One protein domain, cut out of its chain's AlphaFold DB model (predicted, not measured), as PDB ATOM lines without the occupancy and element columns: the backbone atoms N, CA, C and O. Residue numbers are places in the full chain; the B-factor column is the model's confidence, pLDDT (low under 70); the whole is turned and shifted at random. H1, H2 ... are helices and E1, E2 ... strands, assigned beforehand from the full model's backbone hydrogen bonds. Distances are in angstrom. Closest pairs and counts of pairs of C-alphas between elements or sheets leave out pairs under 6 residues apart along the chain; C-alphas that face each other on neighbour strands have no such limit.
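Overview. This is residues 233 to 351 of the 353 residues of an uncharacterized protein of Zasmidium cellare ATCC 36951 (UniProt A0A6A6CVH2). Two small sheets lie partly face to face with their strands crossed, as a sandwich, and one helix, H1, covers the face of the smaller sheet that is turned away from the larger one. Long links without named elements run round these layers. The printed part has 119 residues with one named helix and eight named strands, in the order E1 E2 H1 E3 E4 E5 E6 E7 E8; the larger sheet runs E1 E2 E5 E7 E8 and is mixed, the smaller runs E4 E3 E6 and is antiparallel. The class is mixed, helices and strands, though under half of the residues are in named elements. The whole is compact, with a radius of gyration of the C-alphas of 13.5 A and spans of 41 by 35 by 20 A.

Along the chain. Start in the larger sheet at C-alpha 234, (-10.259, -6.587, -41.044), where E1, residues 234 to 237, begins. E2, residues 240 to 248, is 20.4 A long and bends by 77 degrees at residue 245. E5 is residues 311 to 316, 16.0 A; E7 is residues 339 to 341, 6.9 A; E8, residues 347 to 349, ends at C-alpha 349, (-19.873, -16.667, -32.788). In the smaller sheet look for E3 at residues 283 to 287, 14.1 A, E4 at 292 to 296, 12.9 A, and E6 at 328 to 331, 9.4 A. Find C-alpha 268 at (-13.783, -13.785, -52.318); from there H1 runs 14.2 A to residue 277.

Arrangement. In the strongly twisted larger sheet, E1 and E2 form a hairpin, with N 235 and O 242 3.0 A apart. E2 and E5 are antiparallel, with N 243 and O 315 at 2.9 A. E5 and E7 meet only at a point, where C-alphas 312 and 340 face each other at 4.6 A. E7 and E8 are a hairpin, with N 340 and O 348 at 2.9 A. The two sheets form a sandwich, two sheets face to face, their strands at 85 degrees; the C-alphas of Ala 244 in E2 and Tyr 328 in E6, the closest of these two strands, are 5.5 A apart. The hairpin of E3 and E4 has N 285 and O 294 at 2.9 A, and antiparallel E3 and E6 have N 286 and O 329 at 2.9 A. H1 is on this sheet, making two layers, a helix on one face of a sheet, at a height of 8.4 A over E4 and E3; the closest C-alphas of H1 and E3 are those of Ala 268 and Phe 286, 5.6 A. Its O i to N i+4 pairs are within hydrogen-bond range throughout.

Size, cuts and confidence. The C-alphas of Gly 300 and Ser 321, the two farthest apart, are 42.0 A apart. The printed part has no cut. The links E2 to H1, E4 to E5 and E5 to E6 are long. Mean pLDDT of the printed part is 71.4, with 43 residues under 70, among them 247 to 265 and 341 to 347.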
ATOM      1  N   PRO A 233     -10.558  -9.218 -44.349       79.44
ATOM      2  CA  PRO A 233      -9.516  -9.566 -43.383       79.44
ATOM      3  C   PRO A 233      -9.550  -8.724 -42.103       79.44
ATOM      4  O   PRO A 233      -9.274  -9.262 -41.037       79.44
ATOM      5  N   ASP A 234      -9.952  -7.452 -42.187       82.19
ATOM      6  CA  ASP A 234     -10.259  -6.587 -41.044       82.19
ATOM      7  C   ASP A 234     -11.755  -6.262 -41.000       82.19
ATOM      8  O   ASP A 234     -12.316  -5.673 -41.930       82.19
ATOM      9  N   PHE A 235     -12.404  -6.578 -39.882       77.69
ATOM     10  CA  PHE A 235     -13.850  -6.418 -39.703       77.69
ATOM     11  C   PHE A 235     -14.200  -6.079 -38.245       77.69
ATOM     12  O   PHE A 235     -13.317  -5.927 -37.397       77.69
ATOM     13  N   ASN A 236     -15.490  -5.893 -37.959       78.50
ATOM     14  CA  ASN A 236     -16.010  -5.712 -36.605       78.50
ATOM     15  C   ASN A 236     -17.110  -6.753 -36.341       78.50
ATOM     16  O   ASN A 236     -17.918  -7.023 -37.229       78.50
ATOM     17  N   SER A 237     -17.184  -7.289 -35.124       75.56
ATOM     18  CA  SER A 237     -18.318  -8.097 -34.652       75.56
ATOM     19  C   SER A 237     -18.532  -7.851 -33.156       75.56
ATOM     20  O   SER A 237     -17.568  -7.638 -32.422       75.56
ATOM     21  N   GLY A 238     -19.784  -7.764 -32.698       74.12
ATOM     22  CA  GLY A 238     -20.102  -7.433 -31.297       74.12
ATOM     23  C   GLY A 238     -19.551  -6.084 -30.791       74.12
ATOM     24  O   GLY A 238     -19.417  -5.891 -29.589       74.12
ATOM     25  N   GLY A 239     -19.182  -5.163 -31.691       76.06
ATOM     26  CA  GLY A 239     -18.480  -3.912 -31.358       76.06
ATOM     27  C   GLY A 239     -16.958  -4.047 -31.190       76.06
ATOM     28  O   GLY A 239     -16.270  -3.034 -31.084       76.06
ATOM     29  N   VAL A 240     -16.414  -5.267 -31.224       78.56
ATOM     30  CA  VAL A 240     -14.971  -5.544 -31.185       78.56
ATOM     31  C   VAL A 240     -14.416  -5.601 -32.611       78.56
ATOM     32  O   VAL A 240     -15.055  -6.121 -33.525       78.56
ATOM     33  N   GLY A 241     -13.223  -5.039 -32.811       80.81
ATOM     34  CA  GLY A 241     -12.503  -5.090 -34.082       80.81
ATOM     35  C   GLY A 241     -11.553  -6.285 -34.154       80.81
ATOM     36  O   GLY A 241     -10.678  -6.424 -33.293       80.81
ATOM     37  N   TYR A 242     -11.660  -7.071 -35.223       80.69
ATOM     38  CA  TYR A 242     -10.867  -8.278 -35.453       80.69
ATOM     39  C   TYR A 242     -10.089  -8.204 -36.770       80.69
ATOM     40  O   TYR A 242     -10.560  -7.610 -37.742       80.69
ATOM     41  N   TYR A 243      -8.927  -8.856 -36.783       83.25
ATOM     42  CA  TYR A 243      -8.185  -9.233 -37.986       83.25
ATOM     43  C   TYR A 243      -8.149 -10.762 -38.097       83.25
ATOM     44  O   TYR A 243      -8.093 -11.443 -37.071       83.25
ATOM     45  N   ALA A 244      -8.153 -11.303 -39.315       80.06
ATOM     46  CA  ALA A 244      -8.044 -12.735 -39.598       80.06
ATOM     47  C   ALA A 244      -6.649 -13.100 -40.166       80.06
ATOM     48  O   ALA A 244      -6.504 -13.280 -41.380       80.06
ATOM     49  N   PRO A 245      -5.603 -13.216 -39.318       74.81
ATOM     50  CA  PRO A 245      -4.248 -13.557 -39.756       74.81
ATOM     51  C   PRO A 245      -4.105 -15.009 -40.224       74.81
ATOM     52  O   PRO A 245      -3.234 -15.298 -41.042       74.81
ATOM     53  N   ASN A 246      -4.891 -15.940 -39.670       70.56
ATOM     54  CA  ASN A 246      -4.767 -17.368 -39.954       70.56
ATOM     55  C   ASN A 246      -6.038 -18.146 -39.568       70.56
ATOM     56  O   ASN A 246      -6.938 -17.623 -38.909       70.56
ATOM     57  N   VAL A 247      -6.092 -19.425 -39.932       68.62
ATOM     58  CA  VAL A 247      -7.183 -20.347 -39.587       68.62
ATOM     59  C   VAL A 247      -6.596 -21.594 -38.948       68.62
ATOM     60  O   VAL A 247      -5.610 -22.132 -39.445       68.62
ATOM     61  N   SER A 248      -7.197 -22.059 -37.852       61.31
ATOM     62  CA  SER A 248      -6.765 -23.281 -37.175       61.31
ATOM     63  C   SER A 248      -7.951 -24.197 -36.980       61.31
ATOM     64  O   SER A 248      -8.910 -23.893 -36.268       61.31
ATOM     65  N   ASN A 249      -7.892 -25.331 -37.666       59.22
ATOM     66  CA  ASN A 249      -9.006 -26.245 -37.756       59.22
ATOM     67  C   ASN A 249      -9.087 -27.134 -36.506       59.22
ATOM     68  O   ASN A 249      -8.582 -28.252 -36.473       59.22
ATOM     69  N   ASN A 250      -9.679 -26.573 -35.451       52.16
ATOM     70  CA  ASN A 250      -9.598 -27.100 -34.088       52.16
ATOM     71  C   ASN A 250     -10.692 -28.130 -33.733       52.16
ATOM     72  O   ASN A 250     -10.772 -28.556 -32.582       52.16
ATOM     73  N   GLY A 251     -11.560 -28.515 -34.674       47.81
ATOM     74  CA  GLY A 251     -12.665 -29.438 -34.402       47.81
ATOM     75  C   GLY A 251     -12.267 -30.921 -34.541       47.81
ATOM     76  O   GLY A 251     -11.673 -31.308 -35.552       47.81
ATOM     77  N   PRO A 252     -12.629 -31.804 -33.590       41.69
ATOM     78  CA  PRO A 252     -12.386 -33.237 -33.729       41.69
ATOM     79  C   PRO A 252     -13.259 -33.827 -34.848       41.69
ATOM     80  O   PRO A 252     -14.485 -33.701 -34.829       41.69
ATOM     81  N   GLY A 253     -12.621 -34.486 -35.820       47.44
ATOM     82  CA  GLY A 253     -13.284 -35.029 -37.015       47.44
ATOM     83  C   GLY A 253     -13.441 -34.033 -38.173       47.44
ATOM     84  O   GLY A 253     -13.955 -34.407 -39.231       47.44
ATOM     85  N   VAL A 254     -12.968 -32.791 -38.014       50.44
ATOM     86  CA  VAL A 254     -12.875 -31.840 -39.124       50.44
ATOM     87  C   VAL A 254     -11.627 -32.164 -39.933       50.44
ATOM     88  O   VAL A 254     -10.500 -32.086 -39.444       50.44
ATOM     89  N   ALA A 255     -11.823 -32.577 -41.183       45.53
ATOM     90  CA  ALA A 255     -10.713 -32.852 -42.071       45.53
ATOM     91  C   ALA A 255     -10.140 -31.512 -42.535       45.53
ATOM     92  O   ALA A 255     -10.701 -30.862 -43.408       45.53
ATOM     93  N   SER A 256      -8.995 -31.100 -41.989       49.59
ATOM     94  CA  SER A 256      -8.233 -29.993 -42.572       49.59
ATOM     95  C   SER A 256      -7.471 -30.463 -43.809       49.59
ATOM     96  O   SER A 256      -6.245 -30.351 -43.888       49.59
ATOM     97  N   ASN A 257      -8.196 -30.998 -44.797       46.16
ATOM     98  CA  ASN A 257      -7.662 -31.108 -46.139       46.16
ATOM     99  C   ASN A 257      -7.567 -29.686 -46.709       46.16
ATOM    100  O   ASN A 257      -8.410 -29.243 -47.476       46.16
ATOM    101  N   PHE A 258      -6.451 -29.009 -46.421       49.44
ATOM    102  CA  PHE A 258      -5.985 -27.821 -47.150       49.44
ATOM    103  C   PHE A 258      -5.662 -28.124 -48.637       49.44
ATOM    104  O   PHE A 258      -4.923 -27.387 -49.285       49.44
ATOM    105  N   GLN A 259      -6.228 -29.204 -49.189       41.28
ATOM    106  CA  GLN A 259      -6.509 -29.334 -50.607       41.28
ATOM    107  C   GLN A 259      -7.254 -28.075 -51.046       41.28
ATOM    108  O   GLN A 259      -8.338 -27.762 -50.557       41.28
ATOM    109  N   ILE A 260      -6.641 -27.344 -51.966       47.00
ATOM    110  CA  ILE A 260      -7.205 -26.141 -52.559       47.00
ATOM    111  C   ILE A 260      -8.328 -26.610 -53.495       47.00
ATOM    112  O   ILE A 260      -8.096 -26.917 -54.660       47.00
ATOM    113  N   VAL A 261      -9.545 -26.755 -52.956       46.06
ATOM    114  CA  VAL A 261     -10.703 -27.321 -53.685       46.06
ATOM    115  C   VAL A 261     -11.128 -26.430 -54.865       46.06
ATOM    116  O   VAL A 261     -11.783 -26.897 -55.792       46.06
ATOM    117  N   ALA A 262     -10.731 -25.154 -54.845       47.16
ATOM    118  CA  ALA A 262     -10.940 -24.183 -55.914       47.16
ATOM    119  C   ALA A 262      -9.634 -23.426 -56.217       47.16
ATOM    120  O   ALA A 262      -9.491 -22.242 -55.900       47.16
ATOM    121  N   ASP A 263      -8.668 -24.131 -56.806       44.72
ATOM    122  CA  ASP A 263      -7.443 -23.517 -57.323       44.72
ATOM    123  C   ASP A 263      -7.795 -22.605 -58.514       44.72
ATOM    124  O   ASP A 263      -8.443 -23.038 -59.469       44.72
ATOM    125  N   GLY A 264      -7.451 -21.316 -58.422       52.94
ATOM    126  CA  GLY A 264      -7.823 -20.291 -59.411       52.94
ATOM    127  C   GLY A 264      -9.019 -19.381 -59.071       52.94
ATOM    128  O   GLY A 264      -9.433 -18.594 -59.924       52.94
ATOM    129  N   ALA A 265      -9.571 -19.413 -57.852       66.69
ATOM    130  CA  ALA A 265     -10.566 -18.418 -57.426       66.69
ATOM    131  C   ALA A 265      -9.944 -17.004 -57.351       66.69
ATOM    132  O   ALA A 265      -9.148 -16.697 -56.469       66.69
ATOM    133  N   SER A 266     -10.323 -16.099 -58.254       74.94
ATOM    134  CA  SER A 266      -9.714 -14.761 -58.361       74.94
ATOM    135  C   SER A 266     -10.214 -13.740 -57.324       74.94
ATOM    136  O   SER A 266      -9.586 -12.689 -57.143       74.94
ATOM    137  N   SER A 267     -11.314 -14.036 -56.624       82.25
ATOM    138  CA  SER A 267     -11.931 -13.159 -55.620       82.25
ATOM    139  C   SER A 267     -12.650 -13.932 -54.502       82.25
ATOM    140  O   SER A 267     -12.896 -15.138 -54.605       82.25
ATOM    141  N   ALA A 268     -13.029 -13.221 -53.437       82.06
ATOM    142  CA  ALA A 268     -13.783 -13.785 -52.318       82.06
ATOM    143  C   ALA A 268     -15.202 -14.218 -52.722       82.06
ATOM    144  O   ALA A 268     -15.692 -15.235 -52.239       82.06
ATOM    145  N   GLU A 269     -15.831 -13.493 -53.647       82.50
ATOM    146  CA  GLU A 269     -17.132 -13.819 -54.238       82.50
ATOM    147  C   GLU A 269     -17.066 -15.170 -54.965       82.50
ATOM    148  O   GLU A 269     -17.936 -16.018 -54.777       82.50
ATOM    149  N   GLN A 270     -15.999 -15.417 -55.738       81.12
ATOM    150  CA  GLN A 270     -15.788 -16.706 -56.409       81.12
ATOM    151  C   GLN A 270     -15.530 -17.840 -55.407       81.12
ATOM    152  O   GLN A 270     -16.074 -18.931 -55.574       81.12
ATOM    153  N   CYS A 271     -14.775 -17.581 -54.335       82.62
ATOM    154  CA  CYS A 271     -14.579 -18.558 -53.260       82.62
ATOM    155  C   CYS A 271     -15.888 -18.863 -52.501       82.62
ATOM    156  O   CYS A 271     -16.175 -20.018 -52.184       82.62
ATOM    157  N   CYS A 272     -16.743 -17.854 -52.305       84.50
ATOM    158  CA  CYS A 272     -18.087 -18.023 -51.761       84.50
ATOM    159  C   CYS A 272     -18.960 -18.901 -52.661       84.50
ATOM    160  O   CYS A 272     -19.562 -19.856 -52.177       84.50
ATOM    161  N   ILE A 273     -18.996 -18.628 -53.970       81.56
ATOM    162  CA  ILE A 273     -19.763 -19.420 -54.945       81.56
ATOM    163  C   ILE A 273     -19.260 -20.872 -54.979       81.56
ATOM    164  O   ILE A 273     -20.070 -21.798 -54.995       81.56
ATOM    165  N   ALA A 274     -17.942 -21.090 -54.917       81.69
ATOM    166  CA  ALA A 274     -17.361 -22.429 -54.806       81.69
ATOM    167  C   ALA A 274     -17.813 -23.158 -53.523       81.69
ATOM    168  O   ALA A 274     -18.113 -24.349 -53.576       81.69
ATOM    169  N   CYS A 275     -17.940 -22.442 -52.399       82.00
ATOM    170  CA  CYS A 275     -18.494 -22.988 -51.161       82.00
ATOM    171  C   CYS A 275     -19.989 -23.334 -51.287       82.00
ATOM    172  O   CYS A 275     -20.361 -24.465 -50.996       82.00
ATOM    173  N   GLN A 276     -20.830 -22.421 -51.795       82.44
ATOM    174  CA  GLN A 276     -22.274 -22.676 -51.973       82.44
ATOM    175  C   GLN A 276     -22.558 -23.866 -52.905       82.44
ATOM    176  O   GLN A 276     -23.511 -24.614 -52.698       82.44
ATOM    177  N   ASN A 277     -21.714 -24.070 -53.920       80.56
ATOM    178  CA  ASN A 277     -21.836 -25.195 -54.848       80.56
ATOM    179  C   ASN A 277     -21.348 -26.534 -54.248       80.56
ATOM    180  O   ASN A 277     -21.716 -27.598 -54.747       80.56
ATOM    181  N   LEU A 278     -20.530 -26.511 -53.188       78.44
ATOM    182  CA  LEU A 278     -20.059 -27.704 -52.485       78.44
ATOM    183  C   LEU A 278     -20.994 -28.014 -51.306       78.44
ATOM    184  O   LEU A 278     -20.942 -27.359 -50.269       78.44
ATOM    185  N   TYR A 279     -21.822 -29.053 -51.442       78.81
ATOM    186  CA  TYR A 279     -22.913 -29.367 -50.500       78.81
ATOM    187  C   TYR A 279     -22.500 -29.479 -49.016       78.81
ATOM    188  O   TYR A 279     -23.315 -29.216 -48.132       78.81
ATOM    189  N   ASN A 280     -21.252 -29.871 -48.731       78.38
ATOM    190  CA  ASN A 280     -20.726 -29.999 -47.372       78.38
ATOM    191  C   ASN A 280     -19.800 -28.852 -46.936       78.38
ATOM    192  O   ASN A 280     -19.233 -28.943 -45.853       78.38
ATOM    193  N   CYS A 281     -19.630 -27.794 -47.737       80.06
ATOM    194  CA  CYS A 281     -18.847 -26.628 -47.337       80.06
ATOM    195  C   CYS A 281     -19.545 -25.886 -46.193       80.06
ATOM    196  O   CYS A 281     -20.653 -25.377 -46.347       80.06
ATOM    197  N   GLU A 282     -18.895 -25.809 -45.040       80.12
ATOM    198  CA  GLU A 282     -19.455 -25.132 -43.873       80.12
ATOM    199  C   GLU A 282     -19.092 -23.659 -43.882       80.12
ATOM    200  O   GLU A 282     -19.971 -22.813 -43.762       80.12
ATOM    201  N   ASN A 283     -17.804 -23.384 -44.097       81.81
ATOM    202  CA  ASN A 283     -17.198 -22.061 -44.168       81.81
ATOM    203  C   ASN A 283     -16.133 -22.036 -45.277       81.81
ATOM    204  O   ASN A 283     -15.699 -23.081 -45.763       81.81
ATOM    205  N   PHE A 284     -15.647 -20.854 -45.645       82.94
ATOM    206  CA  PHE A 284     -14.510 -20.713 -46.557       82.94
ATOM    207  C   PHE A 284     -13.563 -19.592 -46.131       82.94
ATOM    208  O   PHE A 284     -13.933 -18.704 -45.359       82.94
ATOM    209  N   ILE A 285     -12.353 -19.612 -46.691       83.44
ATOM    210  CA  ILE A 285     -11.411 -18.491 -46.640       83.44
ATOM    211  C   ILE A 285     -10.778 -18.206 -47.994       83.44
ATOM    212  O   ILE A 285     -10.521 -19.111 -48.788       83.44
ATOM    213  N   PHE A 286     -10.471 -16.934 -48.218       84.75
ATOM    214  CA  PHE A 286      -9.824 -16.436 -49.422       84.75
ATOM    215  C   PHE A 286      -8.690 -15.466 -49.065       84.75
ATOM    216  O   PHE A 286      -8.924 -14.480 -48.364       84.75
ATOM    217  N   ARG A 287      -7.468 -15.713 -49.562       82.38
ATOM    218  CA  ARG A 287      -6.308 -14.822 -49.345       82.38
ATOM    219  C   ARG A 287      -6.014 -13.996 -50.594       82.38
ATOM    220  O   ARG A 287      -5.506 -14.515 -51.589       82.38
ATOM    221  N   GLN A 288      -6.291 -12.694 -50.524       81.19
ATOM    222  CA  GLN A 288      -6.261 -11.775 -51.671       81.19
ATOM    223  C   GLN A 288      -4.898 -11.702 -52.383       81.19
ATOM    224  O   GLN A 288      -4.866 -11.589 -53.608       81.19
ATOM    225  N   GLN A 289      -3.796 -11.781 -51.634       81.44
ATOM    226  CA  GLN A 289      -2.425 -11.724 -52.157       81.44
ATOM    227  C   GLN A 289      -2.060 -12.907 -53.068       81.44
ATOM    228  O   GLN A 289      -1.391 -12.708 -54.076       81.44
ATOM    229  N   PHE A 290      -2.503 -14.121 -52.723       77.31
ATOM    230  CA  PHE A 290      -2.123 -15.357 -53.422       77.31
ATOM    231  C   PHE A 290      -3.240 -15.954 -54.285       77.31
ATOM    232  O   PHE A 290      -2.975 -16.859 -55.062       77.31
ATOM    233  N   LYS A 291      -4.476 -15.444 -54.170       79.25
ATOM    234  CA  LYS A 291      -5.678 -15.974 -54.848       79.25
ATOM    235  C   LYS A 291      -6.049 -17.409 -54.451       79.25
ATOM    236  O   LYS A 291      -6.808 -18.084 -55.135       79.25
ATOM    237  N   ASN A 292      -5.585 -17.839 -53.280       77.38
ATOM    238  CA  ASN A 292      -5.927 -19.139 -52.720       77.38
ATOM    239  C   ASN A 292      -7.325 -19.086 -52.091       77.38
ATOM    240  O   ASN A 292      -7.578 -18.252 -51.213       77.38
ATOM    241  N   CYS A 293      -8.194 -20.011 -52.497       81.50
ATOM    242  CA  CYS A 293      -9.475 -20.297 -51.859       81.50
ATOM    243  C   CYS A 293      -9.416 -21.660 -51.162       81.50
ATOM    244  O   CYS A 293      -9.079 -22.667 -51.784       81.50
ATOM    245  N   PHE A 294      -9.780 -21.697 -49.882       80.19
ATOM    246  CA  PHE A 294      -9.890 -22.934 -49.115       80.19
ATOM    247  C   PHE A 294     -11.333 -23.095 -48.639       80.19
ATOM    248  O   PHE A 294     -11.873 -22.223 -47.953       80.19
ATOM    249  N   LEU A 295     -11.950 -24.214 -49.014       80.38
ATOM    250  CA  LEU A 295     -13.284 -24.608 -48.571       80.38
ATOM    251  C   LEU A 295     -13.134 -25.496 -47.335       80.38
ATOM    252  O   LEU A 295     -12.312 -26.410 -47.338       80.38
ATOM    253  N   LEU A 296     -13.891 -25.213 -46.278       78.50
ATOM    254  CA  LEU A 296     -13.717 -25.835 -44.967       78.50
ATOM    255  C   LEU A 296     -14.953 -26.678 -44.631       78.50
ATOM    256  O   LEU A 296     -16.076 -26.170 -44.649       78.50
ATOM    257  N   ASN A 297     -14.753 -27.963 -44.335       76.31
ATOM    258  CA  ASN A 297     -15.821 -28.916 -44.034       76.31
ATOM    259  C   ASN A 297     -15.386 -29.975 -43.006       76.31
ATOM    260  O   ASN A 297     -14.195 -30.179 -42.765       76.31
ATOM    261  N   HIS A 298     -16.356 -30.669 -42.405       72.31
ATOM    262  CA  HIS A 298     -16.110 -31.802 -41.511       72.31
ATOM    263  C   HIS A 298     -16.787 -33.092 -41.990       72.31
ATOM    264  O   HIS A 298     -17.717 -33.080 -42.801       72.31
ATOM    265  N   LYS A 299     -16.328 -34.237 -41.468       64.56
ATOM    266  CA  LYS A 299     -16.930 -35.547 -41.746       64.56
ATOM    267  C   LYS A 299     -17.931 -35.911 -40.645       64.56
ATOM    268  O   LYS A 299     -17.568 -36.556 -39.666       64.56
ATOM    269  N   GLY A 300     -19.185 -35.501 -40.812       61.38
ATOM    270  CA  GLY A 300     -20.255 -35.748 -39.839       61.38
ATOM    271  C   GLY A 300     -21.622 -35.360 -40.391       61.38
ATOM    272  O   GLY A 300     -22.309 -36.199 -40.967       61.38
ATOM    273  N   SER A 301     -21.993 -34.088 -40.246       61.28
ATOM    274  CA  SER A 301     -23.180 -33.490 -40.867       61.28
ATOM    275  C   SER A 301     -23.026 -31.971 -40.938       61.28
ATOM    276  O   SER A 301     -22.942 -31.312 -39.905       61.28
ATOM    277  N   THR A 302     -23.059 -31.410 -42.146       69.31
ATOM    278  CA  THR A 302     -22.924 -29.971 -42.420       69.31
ATOM    279  C   THR A 302     -23.760 -29.123 -41.447       69.31
ATOM    280  O   THR A 302     -24.979 -29.280 -41.365       69.31
ATOM    281  N   CYS A 303     -23.104 -28.226 -40.708       73.94
ATOM    282  CA  CYS A 303     -23.698 -27.233 -39.809       73.94
ATOM    283  C   CYS A 303     -24.506 -27.764 -38.604       73.94
ATOM    284  O   CYS A 303     -25.325 -27.019 -38.054       73.94
ATOM    285  N   SER A 304     -24.322 -29.024 -38.183       70.06
ATOM    286  CA  SER A 304     -25.147 -29.625 -37.117       70.06
ATOM    287  C   SER A 304     -24.652 -29.402 -35.682       70.06
ATOM    288  O   SER A 304     -25.433 -29.592 -34.750       70.06
ATOM    289  N   ASN A 305     -23.375 -29.064 -35.466       70.19
ATOM    290  CA  ASN A 305     -22.793 -28.940 -34.123       70.19
ATOM    291  C   ASN A 305     -21.741 -27.814 -34.064       70.19
ATOM    292  O   ASN A 305     -20.613 -28.063 -34.492       70.19
ATOM    293  N   PRO A 306     -22.032 -26.632 -33.474       63.91
ATOM    294  CA  PRO A 306     -21.116 -25.482 -33.458       63.91
ATOM    295  C   PRO A 306     -19.728 -25.797 -32.873       63.91
ATOM    296  O   PRO A 306     -18.731 -25.240 -33.326       63.91
ATOM    297  N   SER A 307     -19.633 -26.741 -31.931       63.31
ATOM    298  CA  SER A 307     -18.367 -27.168 -31.316       63.31
ATOM    299  C   SER A 307     -17.461 -28.008 -32.234       63.31
ATOM    300  O   SER A 307     -16.353 -28.355 -31.830       63.31
ATOM    301  N   GLN A 308     -17.908 -28.350 -33.446       64.31
ATOM    302  CA  GLN A 308     -17.138 -29.094 -34.451       64.31
ATOM    303  C   GLN A 308     -16.969 -28.323 -35.773       64.31
ATOM    304  O   GLN A 308     -16.623 -28.927 -36.780       64.31
ATOM    305  N   HIS A 309     -17.174 -27.001 -35.795       67.81
ATOM    306  CA  HIS A 309     -16.907 -26.209 -37.002       67.81
ATOM    307  C   HIS A 309     -15.406 -25.937 -37.205       67.81
ATOM    308  O   HIS A 309     -14.640 -25.861 -36.234       67.81
ATOM    309  N   PRO A 310     -14.989 -25.670 -38.455       67.31
ATOM    310  CA  PRO A 310     -13.758 -24.944 -38.737       67.31
ATOM    311  C   PRO A 310     -13.765 -23.599 -37.996       67.31
ATOM    312  O   PRO A 310     -14.664 -22.780 -38.203       67.31
ATOM    313  N   ASN A 311     -12.773 -23.389 -37.129       70.44
ATOM    314  CA  ASN A 311     -12.629 -22.181 -36.320       70.44
ATOM    315  C   ASN A 311     -11.549 -21.255 -36.893       70.44
ATOM    316  O   ASN A 311     -10.497 -21.697 -37.364       70.44
ATOM    317  N   PHE A 312     -11.783 -19.951 -36.802       74.06
ATOM    318  CA  PHE A 312     -10.810 -18.937 -37.217       74.06
ATOM    319  C   PHE A 312      -9.902 -18.550 -36.046       74.06
ATOM    320  O   PHE A 312     -10.344 -18.548 -34.894       74.06
ATOM    321  N   ILE A 313      -8.633 -18.232 -36.333       73.81
ATOM    322  CA  ILE A 313      -7.783 -17.514 -35.378       73.81
ATOM    323  C   ILE A 313      -7.946 -16.038 -35.704       73.81
ATOM    324  O   ILE A 313      -7.422 -15.556 -36.709       73.81
ATOM    325  N   LEU A 314      -8.661 -15.325 -34.843       76.75
ATOM    326  CA  LEU A 314      -8.767 -13.877 -34.923       76.75
ATOM    327  C   LEU A 314      -7.757 -13.224 -33.984       76.75
ATOM    328  O   LEU A 314      -7.640 -13.594 -32.816       76.75
ATOM    329  N   SER A 315      -7.049 -12.217 -34.485       75.94
ATOM    330  CA  SER A 315      -6.282 -11.292 -33.653       75.94
ATOM    331  C   SER A 315      -7.047  -9.982 -33.477       75.94
ATOM    332  O   SER A 315      -8.060  -9.725 -34.130       75.94
ATOM    333  N   LYS A 316      -6.525  -9.099 -32.620       78.75
ATOM    334  CA  LYS A 316      -6.933  -7.691 -32.608       78.75
ATOM    335  C   LYS A 316      -6.786  -7.099 -34.019       78.75
ATOM    336  O   LYS A 316      -5.808  -7.409 -34.702       78.75
ATOM    337  N   LYS A 317      -7.744  -6.253 -34.417       80.50
ATOM    338  CA  LYS A 317      -7.737  -5.502 -35.684       80.50
ATOM    339  C   LYS A 317      -6.399  -4.811 -35.954       80.50
ATOM    340  O   LYS A 317      -5.815  -4.240 -35.024       80.50
ATOM    341  N   ILE A 318      -5.959  -4.795 -37.210       71.12
ATOM    342  CA  ILE A 318      -4.779  -4.023 -37.608       71.12
ATOM    343  C   ILE A 318      -5.139  -2.518 -37.613       71.12
ATOM    344  O   ILE A 318      -6.266  -2.148 -37.960       71.12
ATOM    345  N   PRO A 319      -4.231  -1.611 -37.194       69.88
ATOM    346  CA  PRO A 319      -4.412  -0.172 -37.389       69.88
ATOM    347  C   PRO A 319      -4.623   0.178 -38.869       69.88
ATOM    348  O   PRO A 319      -4.071  -0.474 -39.747       69.88
ATOM    349  N   SER A 320      -5.341   1.261 -39.168       60.91
ATOM    350  CA  SER A 320      -5.696   1.663 -40.544       60.91
ATOM    351  C   SER A 320      -4.519   2.011 -41.478       60.91
ATOM    352  O   SER A 320      -4.747   2.357 -42.633       60.91
ATOM    353  N   SER A 321      -3.275   1.923 -40.999       56.50
ATOM    354  CA  SER A 321      -2.029   2.073 -41.760       56.50
ATOM    355  C   SER A 321      -1.309   0.750 -42.075       56.50
ATOM    356  O   SER A 321      -0.292   0.774 -42.767       56.50
ATOM    357  N   GLY A 322      -1.779  -0.394 -41.564       61.53
ATOM    358  CA  GLY A 322      -1.163  -1.701 -41.811       61.53
ATOM    359  C   GLY A 322      -1.695  -2.404 -43.065       61.53
ATOM    360  O   GLY A 322      -2.816  -2.161 -43.507       61.53
ATOM    361  N   SER A 323      -0.884  -3.300 -43.640       67.88
ATOM    362  CA  SER A 323      -1.295  -4.128 -44.781       67.88
ATOM    363  C   SER A 323      -2.330  -5.165 -44.354       67.88
ATOM    364  O   SER A 323      -2.069  -5.979 -43.474       67.88
ATOM    365  N   THR A 324      -3.475  -5.173 -45.034       69.69
ATOM    366  CA  THR A 324      -4.535  -6.177 -44.855       69.69
ATOM    367  C   THR A 324      -4.451  -7.311 -45.888       69.69
ATOM    368  O   THR A 324      -5.211  -8.275 -45.819       69.69
ATOM    369  N   LEU A 325      -3.520  -7.213 -46.850       68.88
ATOM    370  CA  LEU A 325      -3.390  -8.109 -48.012       68.88
ATOM    371  C   LEU A 325      -2.993  -9.544 -47.636       68.88
ATOM    372  O   LEU A 325      -3.350 -10.488 -48.344       68.88
ATOM    373  N   ASP A 326      -2.259  -9.689 -46.533       74.00
ATOM    374  CA  ASP A 326      -1.846 -10.976 -45.979       74.00
ATOM    375  C   ASP A 326      -2.998 -11.736 -45.312       74.00
ATOM    376  O   ASP A 326      -2.924 -12.960 -45.202       74.00
ATOM    377  N   GLY A 327      -4.045 -11.034 -44.878       79.25
ATOM    378  CA  GLY A 327      -5.156 -11.604 -44.129       79.25
ATOM    379  C   GLY A 327      -6.135 -12.389 -44.997       79.25
ATOM    380  O   GLY A 327      -6.194 -12.255 -46.225       79.25
ATOM    381  N   TYR A 328      -6.951 -13.199 -44.331       84.44
ATOM    382  CA  TYR A 328      -7.996 -13.986 -44.973       84.44
ATOM    383  C   TYR A 328      -9.331 -13.244 -44.939       84.44
ATOM    384  O   TYR A 328      -9.832 -12.900 -43.873       84.44
ATOM    385  N   THR A 329      -9.959 -13.069 -46.098       86.38
ATOM    386  CA  THR A 329     -11.410 -12.860 -46.156       86.38
ATOM    387  C   THR A 329     -12.077 -14.167 -45.729       86.38
ATOM    388  O   THR A 329     -11.787 -15.214 -46.315       86.38
ATOM    389  N   VAL A 330     -12.939 -14.123 -44.715       83.00
ATOM    390  CA  VAL A 330     -13.578 -15.292 -44.083       83.00
ATOM    391  C   VAL A 330     -15.065 -15.304 -44.415       83.00
ATOM    392  O   VAL A 330     -15.689 -14.245 -44.417       83.00
ATOM    393  N   GLY A 331     -15.651 -16.477 -44.674       83.44
ATOM    394  CA  GLY A 331     -17.078 -16.586 -44.973       83.44
ATOM    395  C   GLY A 331     -17.810 -17.778 -44.368       83.44
ATOM    396  O   GLY A 331     -17.288 -18.886 -44.303       83.44
ATOM    397  N   ASN A 332     -19.069 -17.517 -44.016       79.94
ATOM    398  CA  ASN A 332     -20.037 -18.343 -43.289       79.94
ATOM    399  C   ASN A 332     -20.603 -19.544 -44.084       79.94
ATOM    400  O   ASN A 332     -21.576 -20.162 -43.645       79.94
ATOM    401  N   GLY A 333     -20.075 -19.781 -45.293       81.56
ATOM    402  CA  GLY A 333     -20.436 -20.870 -46.208       81.56
ATOM    403  C   GLY A 333     -21.926 -21.217 -46.255       81.56
ATOM    404  O   GLY A 333     -22.772 -20.327 -46.396       81.56
ATOM    405  N   ASN A 334     -22.247 -22.510 -46.164       80.31
ATOM    406  CA  ASN A 334     -23.631 -22.994 -46.186       80.31
ATOM    407  C   ASN A 334     -24.305 -22.888 -44.806       80.31
ATOM    408  O   ASN A 334     -25.522 -23.032 -44.707       80.31
ATOM    409  N   CYS A 335     -23.538 -22.621 -43.743       79.38
ATOM    410  CA  CYS A 335     -24.067 -22.529 -42.382       79.38
ATOM    411  C   CYS A 335     -24.718 -21.179 -42.075       79.38
ATOM    412  O   CYS A 335     -25.589 -21.095 -41.209       79.38
ATOM    413  N   GLY A 336     -24.301 -20.108 -42.753       79.00
ATOM    414  CA  GLY A 336     -24.768 -18.747 -42.479       79.00
ATOM    415  C   GLY A 336     -24.233 -18.154 -41.167       79.00
ATOM    416  O   GLY A 336     -24.520 -16.996 -40.871       79.00
ATOM    417  N   TYR A 337     -23.404 -18.891 -40.422       77.69
ATOM    418  CA  TYR A 337     -22.724 -18.447 -39.205       77.69
ATOM    419  C   TYR A 337     -21.269 -18.933 -39.163       77.69
ATOM    420  O   TYR A 337     -20.956 -20.024 -39.633       77.69
ATOM    421  N   THR A 338     -20.401 -18.140 -38.537       77.25
ATOM    422  CA  THR A 338     -18.966 -18.419 -38.362       77.25
ATOM    423  C   THR A 338     -18.605 -18.442 -36.869       77.25
ATOM    424  O   THR A 338     -19.233 -17.747 -36.070       77.25
ATOM    425  N   TRP A 339     -17.600 -19.237 -36.479       76.06
ATOM    426  CA  TRP A 339     -17.071 -19.316 -35.109       76.06
ATOM    427  C   TRP A 339     -15.559 -19.055 -35.067       76.06
ATOM    428  O   TRP A 339     -14.812 -19.516 -35.930       76.06
ATOM    429  N   SER A 340     -15.106 -18.321 -34.054       74.69
ATOM    430  CA  SER A 340     -13.687 -18.104 -33.752       74.69
ATOM    431  C   SER A 340     -13.319 -18.792 -32.447       74.69
ATOM    432  O   SER A 340     -14.099 -18.777 -31.493       74.69
ATOM    433  N   GLY A 341     -12.098 -19.318 -32.382       68.38
ATOM    434  CA  GLY A 341     -11.497 -19.730 -31.117       68.38
ATOM    435  C   GLY A 341     -10.923 -18.530 -30.361       68.38
ATOM    436  O   GLY A 341     -10.385 -17.604 -30.973       68.38
ATOM    437  N   ASN A 342     -11.013 -18.562 -29.036       64.06
ATOM    438  CA  ASN A 342     -10.190 -17.771 -28.122       64.06
ATOM    439  C   ASN A 342      -8.921 -18.555 -27.740       64.06
ATOM    440  O   ASN A 342      -8.848 -19.775 -27.891       64.06
ATOM    441  N   SER A 343      -7.924 -17.868 -27.176       60.66
ATOM    442  CA  SER A 343      -6.684 -18.494 -26.685       60.66
ATOM    443  C   SER A 343      -6.869 -19.403 -25.459       60.66
ATOM    444  O   SER A 343      -5.938 -20.111 -25.093       60.66
ATOM    445  N   ASP A 344      -8.042 -19.379 -24.821       59.03
ATOM    446  CA  ASP A 344      -8.429 -20.270 -23.716       59.03
ATOM    447  C   ASP A 344      -9.168 -21.542 -24.186       59.03
ATOM    448  O   ASP A 344      -9.553 -22.371 -23.364       59.03
ATOM    449  N   GLY A 345      -9.369 -21.708 -25.499       59.94
ATOM    450  CA  GLY A 345     -10.103 -22.833 -26.085       59.94
ATOM    451  C   GLY A 345     -11.626 -22.666 -26.119       59.94
ATOM    452  O   GLY A 345     -12.308 -23.531 -26.671       59.94
ATOM    453  N   SER A 346     -12.181 -21.570 -25.588       67.56
ATOM    454  CA  SER A 346     -13.593 -21.234 -25.798       67.56
ATOM    455  C   SER A 346     -13.850 -20.808 -27.250       67.56
ATOM    456  O   SER A 346     -12.958 -20.301 -27.933       67.56
ATOM    457  N   VAL A 347     -15.080 -21.009 -27.734       68.81
ATOM    458  CA  VAL A 347     -15.511 -20.567 -29.071       68.81
ATOM    459  C   VAL A 347     -16.581 -19.489 -28.960       68.81
ATOM    460  O   VAL A 347     -17.491 -19.587 -28.136       68.81
ATOM    461  N   PHE A 348     -16.492 -18.466 -29.807       73.56
ATOM    462  CA  PHE A 348     -17.479 -17.392 -29.893       73.56
ATOM    463  C   PHE A 348     -17.972 -17.215 -31.329       73.56
ATOM    464  O   PHE A 348     -17.224 -17.406 -32.289       73.56
ATOM    465  N   ARG A 349     -19.259 -16.884 -31.478       76.56
ATOM    466  CA  ARG A 349     -19.873 -16.667 -32.788       76.56
ATOM    467  C   ARG A 349     -19.414 -15.325 -33.350       76.56
ATOM    468  O   ARG A 349     -19.406 -14.321 -32.641       76.56
ATOM    469  N   VAL A 350     -19.060 -15.328 -34.627       73.19
ATOM    470  CA  VAL A 350     -18.539 -14.174 -35.354       73.19
ATOM    471  C   VAL A 350     -19.298 -14.040 -36.665       73.19
ATOM    472  O   VAL A 350     -18.892 -14.556 -37.702       73.19
ATOM    473  N   ASP A 351     -20.425 -13.341 -36.612       66.69
ATOM    474  CA  ASP A 351     -21.078 -12.831 -37.815       66.69
ATOM    475  C   ASP A 351     -20.471 -11.466 -38.164       66.69
ATOM    476  O   ASP A 351     -20.212 -10.654 -37.270       66.69
TER     477      ASP A 351